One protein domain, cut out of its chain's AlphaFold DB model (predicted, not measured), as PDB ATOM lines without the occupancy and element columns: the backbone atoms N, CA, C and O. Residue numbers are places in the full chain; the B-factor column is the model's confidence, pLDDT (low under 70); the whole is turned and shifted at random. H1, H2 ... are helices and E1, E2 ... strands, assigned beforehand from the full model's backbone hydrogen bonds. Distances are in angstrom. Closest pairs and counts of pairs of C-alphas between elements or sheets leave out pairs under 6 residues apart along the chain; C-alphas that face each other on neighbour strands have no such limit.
ATOM      1  N   TYR A   8      32.363  38.605  24.303       89.12
ATOM      2  CA  TYR A   8      31.328  39.586  24.568       89.12
ATOM      3  C   TYR A   8      30.712  39.316  25.929       89.12
ATOM      4  O   TYR A   8      30.499  38.165  26.300       89.12
ATOM      5  N   ILE A   9      30.433  40.372  26.684       91.94
ATOM      6  CA  ILE A   9      29.817  40.268  28.005       91.94
ATOM      7  C   ILE A   9      28.573  41.143  28.041       91.94
ATOM      8  O   ILE A   9      28.668  42.350  27.841       91.94
ATOM      9  N   LEU A  10      27.429  40.539  28.342       94.56
ATOM     10  CA  LEU A  10      26.223  41.230  28.774       94.56
ATOM     11  C   LEU A  10      26.286  41.442  30.289       94.56
ATOM     12  O   LEU A  10      26.516  40.492  31.036       94.56
ATOM     13  N   GLN A  11      26.026  42.664  30.737       94.50
ATOM     14  CA  GLN A  11      25.836  43.007  32.144       94.50
ATOM     15  C   GLN A  11      24.480  43.682  32.317       94.50
ATOM     16  O   GLN A  11      24.147  44.595  31.565       94.50
ATOM     17  N   VAL A  12      23.723  43.248  33.321       93.25
ATOM     18  CA  VAL A  12      22.478  43.885  33.770       93.25
ATOM     19  C   VAL A  12      22.790  44.582  35.085       93.25
ATOM     20  O   VAL A  12      23.205  43.930  36.041       93.25
ATOM     21  N   ILE A  13      22.639  45.901  35.131       91.75
ATOM     22  CA  ILE A  13      23.007  46.745  36.268       91.75
ATOM     23  C   ILE A  13      21.768  47.514  36.710       91.75
ATOM     24  O   ILE A  13      21.044  48.058  35.883       91.75
ATOM     25  N   ASP A  14      21.528  47.569  38.015       89.12
ATOM     26  CA  ASP A  14      20.439  48.345  38.597       89.12
ATOM     27  C   ASP A  14      20.885  49.004  39.899       89.12
ATOM     28  O   ASP A  14      21.476  48.349  40.760       89.12
ATOM     29  N   ASN A  15      20.642  50.313  40.017       85.81
ATOM     30  CA  ASN A  15      21.095  51.157  41.127       85.81
ATOM     31  C   ASN A  15      22.600  50.988  41.435       85.81
ATOM     32  O   ASN A  15      23.022  50.943  42.591       85.81
ATOM     33  N   GLY A  16      23.415  50.828  40.386       83.75
ATOM     34  CA  GLY A  16      24.862  50.602  40.492       83.75
ATOM     35  C   GLY A  16      25.280  49.193  40.934       83.75
ATOM     36  O   GLY A  16      26.468  48.953  41.144       83.75
ATOM     37  N   ILE A  17      24.341  48.252  41.065       86.81
ATOM     38  CA  ILE A  17      24.597  46.863  41.460       86.81
ATOM     39  C   ILE A  17      24.466  45.952  40.237       86.81
ATOM     40  O   ILE A  17      23.470  46.005  39.519       86.81
ATOM     41  N   LEU A  18      25.460  45.086  40.021       90.06
ATOM     42  CA  LEU A  18      25.408  44.042  38.998       90.06
ATOM     43  C   LEU A  18      24.379  42.971  39.392       90.06
ATOM     44  O   LEU A  18      24.547  42.293  40.404       90.06
ATOM     45  N   GLN A  19      23.341  42.820  38.577       90.25
ATOM     46  CA  GLN A  19      22.235  41.882  38.783       90.25
ATOM     47  C   GLN A  19      22.427  40.576  38.009       90.25
ATOM     48  O   GLN A  19      22.043  39.512  38.491       90.25
ATOM     49  N   ASP A  20      23.008  40.649  36.809       90.56
ATOM     50  CA  ASP A  20      23.276  39.481  35.968       90.56
ATOM     51  C   ASP A  20      24.493  39.722  35.063       90.56
ATOM     52  O   ASP A  20      24.793  40.865  34.696       90.56
ATOM     53  N   ILE A  21      25.190  38.642  34.708       93.12
ATOM     54  CA  ILE A  21      26.338  38.656  33.801       93.12
ATOM     55  C   ILE A  21      26.363  37.400  32.934       93.12
ATOM     56  O   ILE A  21      26.279  36.275  33.428       93.12
ATOM     57  N   ILE A  22      26.526  37.595  31.630       90.50
ATOM     58  CA  ILE A  22      26.630  36.508  30.654       90.50
ATOM     59  C   ILE A  22      27.785  36.817  29.723       90.50
ATOM     60  O   ILE A  22      27.872  37.921  29.197       90.50
ATOM     61  N   SER A  23      28.661  35.843  29.514       88.38
ATOM     62  CA  SER A  23      29.782  35.944  28.585       88.38
ATOM     63  C   SER A  23      29.606  34.967  27.435       88.38
ATOM     64  O   SER A  23      29.310  33.801  27.692       88.38
ATOM     65  N   GLU A  24      29.855  35.406  26.208       86.75
ATOM     66  CA  GLU A  24      29.712  34.583  25.010       86.75
ATOM     67  C   GLU A  24      30.707  35.000  23.919       86.75
ATOM     68  O   GLU A  24      31.150  36.148  23.878       86.75
ATOM     69  N   VAL A  25      31.086  34.077  23.033       83.44
ATOM     70  CA  VAL A  25      32.004  34.364  21.911       83.44
ATOM     71  C   VAL A  25      31.263  34.738  20.627       83.44
ATOM     72  O   VAL A  25      31.821  35.411  19.759       83.44
ATOM     73  N   ASP A  26      29.999  34.333  20.513       83.81
ATOM     74  CA  ASP A  26      29.110  34.694  19.415       83.81
ATOM     75  C   ASP A  26      28.181  35.847  19.824       83.81
ATOM     76  O   ASP A  26      27.252  35.687  20.618       83.81
ATOM     77  N   LEU A  27      28.423  37.028  19.251       83.88
ATOM     78  CA  LEU A  27      27.605  38.216  19.497       83.88
ATOM     79  C   LEU A  27      26.151  38.037  19.028       83.88
ATOM     80  O   LEU A  27      25.254  38.635  19.621       83.88
ATOM     81  N   ALA A  28      25.902  37.237  17.986       83.31
ATOM     82  CA  ALA A  28      24.549  36.967  17.508       83.31
ATOM     83  C   ALA A  28      23.762  36.172  18.545       83.31
ATOM     84  O   ALA A  28      22.668  36.578  18.934       83.31
ATOM     85  N   PHE A  29      24.374  35.107  19.059       83.88
ATOM     86  CA  PHE A  29      23.782  34.294  20.112       83.88
ATOM     87  C   PHE A  29      23.606  35.085  21.415       83.88
ATOM     88  O   PHE A  29      22.553  35.018  22.050       83.88
ATOM     89  N   LEU A  30      24.585  35.920  21.782       87.50
ATOM     90  CA  LEU A  30      24.458  36.799  22.944       87.50
ATOM     91  C   LEU A  30      23.287  37.777  22.800       87.50
ATOM     92  O   LEU A  30      22.582  38.014  23.775       87.50
ATOM     93  N   ALA A  31      23.065  38.341  21.610       87.00
ATOM     94  CA  ALA A  31      21.953  39.258  21.361       87.00
ATOM     95  C   ALA A  31      20.583  38.563  21.455       87.00
ATOM     96  O   ALA A  31      19.615  39.195  21.871       87.00
ATOM     97  N   GLU A  32      20.480  37.283  21.094       85.06
ATOM     98  CA  GLU A  32      19.262  36.485  21.307       85.06
ATOM     99  C   GLU A  32      19.004  36.253  22.800       85.06
ATOM    100  O   GLU A  32      17.907  36.515  23.291       85.06
ATOM    101  N   ILE A  33      20.035  35.853  23.549       88.31
ATOM    102  CA  ILE A  33      19.931  35.620  24.995       88.31
ATOM    103  C   ILE A  33      19.671  36.924  25.763       88.31
ATOM    104  O   ILE A  33      18.954  36.921  26.765       88.31
ATOM    105  N   ALA A  34      20.246  38.045  25.321       90.38
ATOM    106  CA  ALA A  34      20.113  39.334  25.991       90.38
ATOM    107  C   ALA A  34      18.651  39.777  26.096       90.38
ATOM    108  O   ALA A  34      18.237  40.241  27.158       90.38
ATOM    109  N   GLU A  35      17.866  39.580  25.037       88.69
ATOM    110  CA  GLU A  35      16.441  39.914  25.019       88.69
ATOM    111  C   GLU A  35      15.683  39.173  26.125       88.69
ATOM    112  O   GLU A  35      15.020  39.794  26.960       88.69
ATOM    113  N   GLU A  36      15.850  37.851  26.185       87.81
ATOM    114  CA  GLU A  36      15.206  37.000  27.183       87.81
ATOM    115  C   GLU A  36      15.634  37.390  28.604       87.81
ATOM    116  O   GLU A  36      14.812  37.530  29.510       87.81
ATOM    117  N   LYS A  37      16.934  37.603  28.815       90.25
ATOM    118  CA  LYS A  37      17.508  37.860  30.142       90.25
ATOM    119  C   LYS A  37      17.097  39.203  30.707       90.25
ATOM    120  O   LYS A  37      16.720  39.275  31.877       90.25
ATOM    121  N   ILE A  38      17.127  40.243  29.881       89.50
ATOM    122  CA  ILE A  38      16.690  41.580  30.274       89.50
ATOM    123  C   ILE A  38      15.183  41.560  30.527       89.50
ATOM    124  O   ILE A  38      14.745  42.025  31.573       89.50
ATOM    125  N   THR A  39      14.389  40.938  29.654       85.69
ATOM    126  CA  THR A  39      12.933  40.833  29.845       85.69
ATOM    127  C   THR A  39      12.586  40.103  31.144       85.69
ATOM    128  O   THR A  39      11.819  40.614  31.960       85.69
ATOM    129  N   ASN A  40      13.218  38.955  31.406       86.12
ATOM    130  CA  ASN A  40      13.048  38.196  32.647       86.12
ATOM    131  C   ASN A  40      13.493  38.987  33.886       86.12
ATOM    132  O   ASN A  40      12.918  38.838  34.967       86.12
ATOM    133  N   TYR A  41      14.545  39.801  33.770       87.62
ATOM    134  CA  TYR A  41      14.954  40.710  34.837       87.62
ATOM    135  C   TYR A  41      13.864  41.749  35.119       87.62
ATOM    136  O   TYR A  41      13.377  41.818  36.246       87.62
ATOM    137  N   LEU A  42      13.428  42.486  34.095       83.75
ATOM    138  CA  LEU A  42      12.419  43.540  34.215       83.75
ATOM    139  C   LEU A  42      11.105  42.996  34.797       83.75
ATOM    140  O   LEU A  42      10.531  43.606  35.698       83.75
ATOM    141  N   GLN A  43      10.660  41.813  34.360       81.56
ATOM    142  CA  GLN A  43       9.472  41.140  34.902       81.56
ATOM    143  C   GLN A  43       9.610  40.810  36.393       81.56
ATOM    144  O   GLN A  43       8.714  41.119  37.179       81.56
ATOM    145  N   ARG A  44      10.741  40.221  36.813       82.12
ATOM    146  CA  ARG A  44      11.008  39.921  38.234       82.12
ATOM    147  C   ARG A  44      11.084  41.181  39.086       82.12
ATOM    148  O   ARG A  44      10.670  41.158  40.242       82.12
ATOM    149  N   ALA A  45      11.621  42.254  38.521       77.81
ATOM    150  CA  ALA A  45      11.809  43.513  39.216       77.81
ATOM    151  C   ALA A  45      10.507  44.331  39.338       77.81
ATOM    152  O   ALA A  45      10.415  45.225  40.178       77.81
ATOM    153  N   GLY A  46       9.463  43.974  38.581       70.88
ATOM    154  CA  GLY A  46       8.110  44.503  38.759       70.88
ATOM    155  C   GLY A  46       7.387  44.919  37.478       70.88
ATOM    156  O   GLY A  46       6.280  45.447  37.588       70.88
ATOM    157  N   ALA A  47       7.954  44.693  36.285       62.28
ATOM    158  CA  ALA A  47       7.242  44.905  35.022       62.28
ATOM    159  C   ALA A  47       6.059  43.930  34.933       62.28
ATOM    160  O   ALA A  47       6.234  42.709  34.983       62.28
ATOM    161  N   ARG A  48       4.834  44.452  34.816       54.00
ATOM    162  CA  ARG A  48       3.621  43.628  34.760       54.00
ATOM    163  C   ARG A  48       3.339  43.159  33.328       54.00
ATOM    164  O   ARG A  48       2.380  43.595  32.711       54.00
ATOM    165  N   GLY A  49       4.120  42.192  32.851       52.06
ATOM    166  CA  GLY A  49       3.782  41.378  31.673       52.06
ATOM    167  C   GLY A  49       3.967  42.040  30.299       52.06
ATOM    168  O   GLY A  49       4.430  43.172  30.188       52.06
ATOM    169  N   GLU A  50       3.650  41.273  29.246       46.34
ATOM    170  CA  GLU A  50       3.779  41.684  27.838       46.34
ATOM    171  C   GLU A  50       3.008  42.981  27.558       46.34
ATOM    172  O   GLU A  50       1.794  43.053  27.748       46.34
ATOM    173  N   GLY A  51       3.732  44.002  27.094       51.16
ATOM    174  CA  GLY A  51       3.184  45.312  26.737       51.16
ATOM    175  C   GLY A  51       3.197  46.357  27.856       51.16
ATOM    176  O   GLY A  51       2.841  47.505  27.589       51.16
ATOM    177  N   ASP A  52       3.624  46.015  29.079       49.09
ATOM    178  CA  ASP A  52       3.778  46.996  30.156       49.09
ATOM    179  C   ASP A  52       5.241  47.444  30.277       49.09
ATOM    180  O   ASP A  52       6.097  46.791  30.878       49.09
ATOM    181  N   VAL A  53       5.517  48.616  29.712       52.78
ATOM    182  CA  VAL A  53       6.820  49.307  29.670       52.78
ATOM    183  C   VAL A  53       7.218  49.876  31.060       52.78
ATOM    184  O   VAL A  53       7.986  50.830  31.192       52.78
ATOM    185  N   ALA A  54       6.629  49.349  32.136       50.53
ATOM    186  CA  ALA A  54       6.484  50.049  33.410       50.53
ATOM    187  C   ALA A  54       7.528  49.704  34.483       50.53
ATOM    188  O   ALA A  54       7.454  50.274  35.573       50.53
ATOM    189  N   TYR A  55       8.513  48.835  34.217       57.81
ATOM    190  CA  TYR A  55       9.687  48.796  35.093       57.81
ATOM    191  C   TYR A  55      10.678  49.859  34.647       57.81
ATOM    192  O   TYR A  55      11.413  49.692  33.674       57.81
ATOM    193  N   ARG A  56      10.627  50.978  35.366       65.38
ATOM    194  CA  ARG A  56      11.512  52.115  35.179       65.38
ATOM    195  C   ARG A  56      12.386  52.267  36.407       65.38
ATOM    196  O   ARG A  56      11.873  52.361  37.520       65.38
ATOM    197  N   THR A  57      13.687  52.324  36.192       67.31
ATOM    198  CA  THR A  57      14.672  52.628  37.232       67.31
ATOM    199  C   THR A  57      15.510  53.788  36.744       67.31
ATOM    200  O   THR A  57      15.947  53.766  35.595       67.31
ATOM    201  N   GLU A  58      15.749  54.780  37.597       69.12
ATOM    202  CA  GLU A  58      16.514  55.969  37.205       69.12
ATOM    203  C   GLU A  58      17.951  55.615  36.777       69.12
ATOM    204  O   GLU A  58      18.463  56.214  35.832       69.12
ATOM    205  N   ASP A  59      18.541  54.576  37.384       78.25
ATOM    206  CA  ASP A  59      19.955  54.209  37.206       78.25
ATOM    207  C   ASP A  59      20.188  52.799  36.626       78.25
ATOM    208  O   ASP A  59      21.328  52.327  36.572       78.25
ATOM    209  N   GLY A  60      19.132  52.095  36.215       89.62
ATOM    210  CA  GLY A  60      19.243  50.733  35.691       89.62
ATOM    211  C   GLY A  60      19.445  50.675  34.179       89.62
ATOM    212  O   GLY A  60      18.810  51.395  33.402       89.62
ATOM    213  N   TYR A  61      20.354  49.804  33.752       92.50
ATOM    214  CA  TYR A  61      20.685  49.590  32.352       92.50
ATOM    215  C   TYR A  61      21.275  48.200  32.111       92.50
ATOM    216  O   TYR A  61      21.859  47.569  32.989       92.50
ATOM    217  N   ALA A  62      21.171  47.738  30.870       93.75
ATOM    218  CA  ALA A  62      21.931  46.616  30.354       93.75
ATOM    219  C   ALA A  62      23.010  47.120  29.391       93.75
ATOM    220  O   ALA A  62      22.795  48.078  28.649       93.75
ATOM    221  N   VAL A  63      24.177  46.486  29.387       94.69
ATOM    222  CA  VAL A  63      25.297  46.837  28.506       94.69
ATOM    223  C   VAL A  63      25.916  45.578  27.923       94.69
ATOM    224  O   VAL A  63      26.097  44.593  28.634       94.69
ATOM    225  N   ILE A  64      26.263  45.619  26.636       94.19
ATOM    226  CA  ILE A  64      27.116  44.606  26.014       94.19
ATOM    227  C   ILE A  64      28.490  45.220  25.775       94.19
ATOM    228  O   ILE A  64      28.622  46.272  25.144       94.19
ATOM    229  N   GLN A  65      29.518  44.544  26.275       92.38
ATOM    230  CA  GLN A  65      30.916  44.922  26.131       92.38
ATOM    231  C   GLN A  65      31.645  43.917  25.247       92.38
ATOM    232  O   GLN A  65      31.458  42.713  25.395       92.38
ATOM    233  N   ASN A  66      32.511  44.408  24.367       89.44
ATOM    234  CA  ASN A  66      33.555  43.606  23.744       89.44
ATOM    235  C   ASN A  66      34.784  43.623  24.657       89.44
ATOM    236  O   ASN A  66      35.330  44.692  24.948       89.44
ATOM    237  N   VAL A  67      35.200  42.447  25.109       87.38
ATOM    238  CA  VAL A  67      36.395  42.230  25.913       87.38
ATOM    239  C   VAL A  67      37.520  41.798  24.975       87.38
ATOM    240  O   VAL A  67      37.500  40.673  24.459       87.38
ATOM    241  N   PRO A  68      38.504  42.682  24.734       81.69
ATOM    242  CA  PRO A  68      39.650  42.339  23.919       81.69
ATOM    243  C   PRO A  68      40.462  41.259  24.625       81.69
ATOM    244  O   PRO A  68      40.524  41.179  25.852       81.69
ATOM    245  N   SER A  69      41.096  40.397  23.845       77.19
ATOM    246  CA  SER A  69      41.912  39.332  24.422       77.19
ATOM    247  C   SER A  69      43.331  39.778  24.762       77.19
ATOM    248  O   SER A  69      44.065  39.018  25.396       77.19
ATOM    249  N   ASP A  70      43.729  40.974  24.318       80.19
ATOM    250  CA  ASP A  70      44.909  41.644  24.843       80.19
ATOM    251  C   ASP A  70      44.531  42.318  26.174       80.19
ATOM    252  O   ASP A  70      43.714  43.241  26.171       80.19
ATOM    253  N   PRO A  71      45.103  41.895  27.315       73.75
ATOM    254  CA  PRO A  71      44.820  42.513  28.608       73.75
ATOM    255  C   PRO A  71      45.304  43.969  28.716       73.75
ATOM    256  O   PRO A  71      44.951  44.645  29.682       73.75
ATOM    257  N   ALA A  72      46.127  44.454  27.779       80.62
ATOM    258  CA  ALA A  72      46.501  45.863  27.694       80.62
ATOM    259  C   ALA A  72      45.392  46.738  27.081       80.62
ATOM    260  O   ALA A  72      45.400  47.956  27.267       80.62
ATOM    261  N   GLU A  73      44.437  46.138  26.368       81.38
ATOM    262  CA  GLU A  73      43.289  46.835  25.803       81.38
ATOM    263  C   GLU A  73      42.110  46.832  26.787       81.38
ATOM    264  O   GLU A  73      41.857  45.871  27.512       81.38
ATOM    265  N   SER A  74      41.370  47.941  26.834       83.00
ATOM    266  CA  SER A  74      40.211  48.071  27.723       83.00
ATOM    267  C   SER A  74      38.934  47.541  27.061       83.00
ATOM    268  O   SER A  74      38.745  47.753  25.859       83.00
ATOM    269  N   PRO A  75      38.015  46.918  27.826       85.94
ATOM    270  CA  PRO A  75      36.698  46.558  27.320       85.94
ATOM    271  C   PRO A  75      35.973  47.765  26.725       85.94
ATOM    272  O   PRO A  75      36.000  48.862  27.287       85.94
ATOM    273  N   THR A  76      35.305  47.560  25.596       88.44
ATOM    274  CA  THR A  76      34.571  48.618  24.889       88.44
ATOM    275  C   THR A  76      33.079  48.318  24.902       88.44
ATOM    276  O   THR A  76      32.669  47.225  24.521       88.44
ATOM    277  N   SER A  77      32.256  49.287  25.316       90.31
ATOM    278  CA  SER A  77      30.795  49.175  25.214       90.31
ATOM    279  C   SER A  77      30.368  49.254  23.750       90.31
ATOM    280  O   SER A  77      30.705  50.214  23.059       90.31
ATOM    281  N   ILE A  78      29.636  48.244  23.284       90.12
ATOM    282  CA  ILE A  78      29.116  48.182  21.912       90.12
ATOM    283  C   ILE A  78      27.599  48.369  21.854       90.12
ATOM    284  O   ILE A  78      27.061  48.676  20.793       90.12
ATOM    285  N   TRP A  79      26.913  48.224  22.989       93.38
ATOM    286  CA  TRP A  79      25.483  48.479  23.104       93.38
ATOM    287  C   TRP A  79      25.086  48.774  24.542       93.38
ATOM    288  O   TRP A  79      25.683  48.255  25.485       93.38
ATOM    289  N   THR A  80      24.068  49.608  24.723       93.06
ATOM    290  CA  THR A  80      23.505  49.933  26.032       93.06
ATOM    291  C   THR A  80      22.010  50.153  25.891       93.06
ATOM    292  O   THR A  80      21.590  50.906  25.018       93.06
ATOM    293  N   TYR A  81      21.238  49.541  26.778       91.75
ATOM    294  CA  TYR A  81      19.795  49.706  26.890       91.75
ATOM    295  C   TYR A  81      19.451  50.209  28.280       91.75
ATOM    296  O   TYR A  81      19.875  49.630  29.279       91.75
ATOM    297  N   ARG A  82      18.698  51.303  28.349       90.75
ATOM    298  CA  ARG A  82      18.287  51.910  29.616       90.75
ATOM    299  C   ARG A  82      16.938  51.357  30.034       90.75
ATOM    300  O   ARG A  82      16.047  51.195  29.211       90.75
ATOM    301  N   PHE A  83      16.754  51.129  31.328       88.19
ATOM    302  CA  PHE A  83      15.453  50.748  31.879       88.19
ATOM    303  C   PHE A  83      14.597  52.004  32.108       88.19
ATOM    304  O   PHE A  83      14.062  52.215  33.191       88.19
ATOM    305  N   ASP A  84      14.511  52.887  31.110       84.00
ATOM    306  CA  ASP A  84      13.726  54.130  31.156       84.00
ATOM    307  C   ASP A  84      12.320  53.962  30.559       84.00
ATOM    308  O   ASP A  84      11.455  54.837  30.694       84.00
ATOM    309  N   GLY A  85      12.083  52.811  29.930       78.44
ATOM    310  CA  GLY A  85      10.822  52.465  29.310       78.44
ATOM    311  C   GLY A  85      10.455  53.370  28.132       78.44
ATOM    312  O   GLY A  85       9.274  53.691  27.969       78.44
ATOM    313  N   GLN A  86      11.449  53.856  27.384       82.44
ATOM    314  CA  GLN A  86      11.253  54.618  26.146       82.44
ATOM    315  C   GLN A  86      11.201  53.724  24.902       82.44
ATOM    316  O   GLN A  86      10.502  54.055  23.947       82.44
ATOM    317  N   GLU A  87      11.921  52.604  24.915       83.50
ATOM    318  CA  GLU A  87      11.990  51.635  23.820       83.50
ATOM    319  C   GLU A  87      11.858  50.207  24.360       83.50
ATOM    320  O   GLU A  87      12.172  49.946  25.522       83.50
ATOM    321  N   GLU A  88      11.380  49.280  23.530       82.81
ATOM    322  CA  GLU A  88      11.408  47.858  23.866       82.81
ATOM    323  C   GLU A  88      12.827  47.290  23.703       82.81
ATOM    324  O   GLU A  88      13.614  47.733  22.861       82.81
ATOM    325  N   VAL A  89      13.157  46.263  24.491       85.62
ATOM    326  CA  VAL A  89      14.462  45.579  24.417       85.62
ATOM    327  C   VAL A  89      14.706  45.017  23.008       85.62
ATOM    328  O   VAL A  89      15.810  45.128  22.471       85.62
ATOM    329  N   SER A  90      13.666  44.435  22.410       84.44
ATOM    330  CA  SER A  90      13.641  43.867  21.057       84.44
ATOM    331  C   SER A  90      14.035  44.901  19.993       84.44
ATOM    332  O   SER A  90      14.918  44.647  19.163       84.44
ATOM    333  N   ASP A  91      13.435  46.090  20.062       85.56
ATOM    334  CA  ASP A  91      13.699  47.216  19.169       85.56
ATOM    335  C   ASP A  91      15.128  47.735  19.341       85.56
ATOM    336  O   ASP A  91      15.846  47.914  18.353       85.56
ATOM    337  N   SER A  92      15.592  47.885  20.581       88.06
ATOM    338  CA  SER A  92      16.961  48.321  20.878       88.06
ATOM    339  C   SER A  92      18.019  47.347  20.339       88.06
ATOM    340  O   SER A  92      19.037  47.746  19.759       88.06
ATOM    341  N   LEU A  93      17.770  46.039  20.460       87.19
ATOM    342  CA  LEU A  93      18.664  44.988  19.965       87.19
ATOM    343  C   LEU A  93      18.670  44.870  18.437       87.19
ATOM    344  O   LEU A  93      19.646  44.365  17.868       87.19
ATOM    345  N   SER A  94      17.641  45.370  17.744       84.06
ATOM    346  CA  SER A  94      17.597  45.381  16.275       84.06
ATOM    347  C   SER A  94      18.803  46.112  15.663       84.06
ATOM    348  O   SER A  94      19.324  45.694  14.625       84.06
ATOM    349  N   ALA A  95      19.324  47.137  16.351       77.81
ATOM    350  CA  ALA A  95      20.518  47.865  15.941       77.81
ATOM    351  C   ALA A  95      21.773  46.974  15.956       77.81
ATOM    352  O   ALA A  95      22.552  46.998  14.998       77.81
ATOM    353  N   ILE A  96      21.947  46.143  16.992       79.69
ATOM    354  CA  ILE A  96      23.052  45.174  17.057       79.69
ATOM    355  C   ILE A  96      22.862  44.096  15.995       79.69
ATOM    356  O   ILE A  96      23.798  43.794  15.257       79.69
ATOM    357  N   ARG A  97      21.646  43.547  15.862       79.62
ATOM    358  CA  ARG A  97      21.321  42.532  14.844       79.62
ATOM    359  C   ARG A  97      21.657  43.042  13.438       79.62
ATOM    360  O   ARG A  97      22.291  42.338  12.654       79.62
ATOM    361  N   GLY A  98      21.344  44.304  13.144       73.25
ATOM    362  CA  GLY A  98      21.728  44.967  11.898       73.25
ATOM    363  C   GLY A  98      23.244  45.121  11.715       73.25
ATOM    364  O   GLY A  98      23.747  44.962  10.601       73.25
ATOM    365  N   GLN A  99      23.996  45.399  12.783       71.81
ATOM    366  CA  GLN A  99      25.463  45.455  12.735       71.81
ATOM    367  C   GLN A  99      26.090  44.073  12.511       71.81
ATOM    368  O   GLN A  99      26.968  43.951  11.656       71.81
ATOM    369  N   ILE A 100      25.595  43.034  13.190       71.81
ATOM    370  CA  ILE A 100      26.010  41.637  12.991       71.81
ATOM    371  C   ILE A 100      25.800  41.230  11.533       71.81
ATOM    372  O   ILE A 100      26.719  40.721  10.896       71.81
ATOM    373  N   LEU A 101      24.630  41.521  10.956       64.12
ATOM    374  CA  LEU A 101      24.347  41.227   9.549       64.12
ATOM    375  C   LEU A 101      25.310  41.950   8.599       64.12
ATOM    376  O   LEU A 101      25.721  41.375   7.594       64.12
ATOM    377  N   ARG A 102      25.719  43.185   8.915       61.03
ATOM    378  CA  ARG A 102      26.719  43.935   8.130       61.03
ATOM    379  C   ARG A 102      28.141  43.394   8.293       61.03
ATOM    380  O   ARG A 102      28.937  43.481   7.361       61.03
ATOM    381  N   MET A 103      28.484  42.864   9.463       60.88
ATOM    382  CA  MET A 103      29.770  42.203   9.700       60.88
ATOM    383  C   MET A 103      29.832  40.856   8.979       60.88
ATOM    384  O   MET A 103      30.804  40.580   8.278       60.88
ATOM    385  N   ASN A 104      28.761  40.070   9.068       53.97
ATOM    386  CA  ASN A 104      28.635  38.788   8.388       53.97
ATOM    387  C   ASN A 104      28.537  38.953   6.871       53.97
ATOM    388  O   ASN A 104      29.121  38.157   6.146       53.97
ATOM    389  N   SER A 105      27.894  40.010   6.363       45.25
ATOM    390  CA  SER A 105      27.899  40.297   4.926       45.25
ATOM    391  C   SER A 105      29.277  40.731   4.426       45.25
ATOM    392  O   SER A 105      29.657  40.353   3.327       45.25
ATOM    393  N   LYS A 106      30.088  41.427   5.234       44.72
ATOM    394  CA  LYS A 106      31.507  41.674   4.912       44.72
ATOM    395  C   LYS A 106      32.360  40.400   4.955       44.72
ATOM    396  O   LYS A 106      33.277  40.277   4.152       44.72
ATOM    397  N   LEU A 107      32.049  39.451   5.841       40.50
ATOM    398  CA  LEU A 107      32.689  38.129   5.905       40.50
ATOM    399  C   LEU A 107      32.270  37.209   4.747       40.50
ATOM    400  O   LEU A 107      33.121  36.523   4.196       40.50
ATOM    401  N   LEU A 108      31.010  37.265   4.306       39.97
ATOM    402  CA  LEU A 108      30.525  36.641   3.063       39.97
ATOM    403  C   LEU A 108      31.106  37.314   1.805       39.97
ATOM    404  O   LEU A 108      31.126  36.715   0.734       39.97
ATOM    405  N   VAL A 109      31.614  38.545   1.940       40.94
ATOM    406  CA  VAL A 109      32.398  39.273   0.926       40.94
ATOM    407  C   VAL A 109      33.914  39.050   1.106       40.94
ATOM    408  O   VAL A 109      34.720  39.592   0.353       40.94
ATOM    409  N   ILE A 110      34.355  38.137   1.983       44.12
ATOM    410  CA  ILE A 110      35.502  37.287   1.624       44.12
ATOM    411  C   ILE A 110      34.916  36.290   0.633       44.12
ATOM    412  O   ILE A 110      34.485  35.203   1.005       44.12
TER     413      ILE A 110
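What this domain is: This is residues 8 to 110 of the 169 residues of an uncharacterized protein of Paenibacillus sonchi (UniProt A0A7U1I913). A twisted sheet of four strands has two long helices side by side over one face and no helix over the other; H1 packs on E1, H2 packs on the edge strand E4, and residues 102 to 110, of which 102 to 108 belong to H2, stick out. The printed part has 103 residues, with E1, E2, H1, E3, E4 and H2 in chain order, and is mixed in class. The sheet is antiparallel, in the order E2, E1, E3, E4; with its helices it makes two layers. The whole is compact, with a radius of gyration of the C-alphas of 14.6 A, and spans 46 by 30 by 18 A.

How they stand to each other: Look first at the inner strands E1, residues 8 to 14, and E3, residues 61 to 67: N 9 and O 65 are 2.9 A apart, within hydrogen-bond range. E2, residues 17 to 24, forms a hairpin with E1, with N 10 and O 22 at 2.8 A, and E4, residues 76 to 82, one with E3, with N 62 and O 81 at 2.8 A. H1, residues 27 to 45, is on the sheet at a height of 9.0 A and runs along the strands; its closest C-alphas to E1 are Leu 27 and Tyr 8, 6.4 A apart. E2, H1 and E3 form a split strand-helix-strand unit, two strands running the same way with E1 between them, its crossover right-handed. H2, residues 89 to 108, is on the same face, over E4. H1 and H2 touch, their closest C-alphas Glu 35 and Val 89 at 6.0 A, with a shallow tilt of 8 degrees, opposite ways. Of the O i to N i+4 pairs, 13 of 15 in H1 and 14 of 16 in H2 are within hydrogen-bond range.

Where its parts are: Find C-alpha 8 at (31.328, 39.586, 24.568), where E1 begins; H1 spans 25.8 A, and H2 runs 28.2 A to C-alpha 108 at (30.525, 36.641, 3.063).

The domain as a whole: The printed part has no cut; the link from H1 to E3 is long, and pLDDT is under 70 at residues 47 to 58 and 101 to 110.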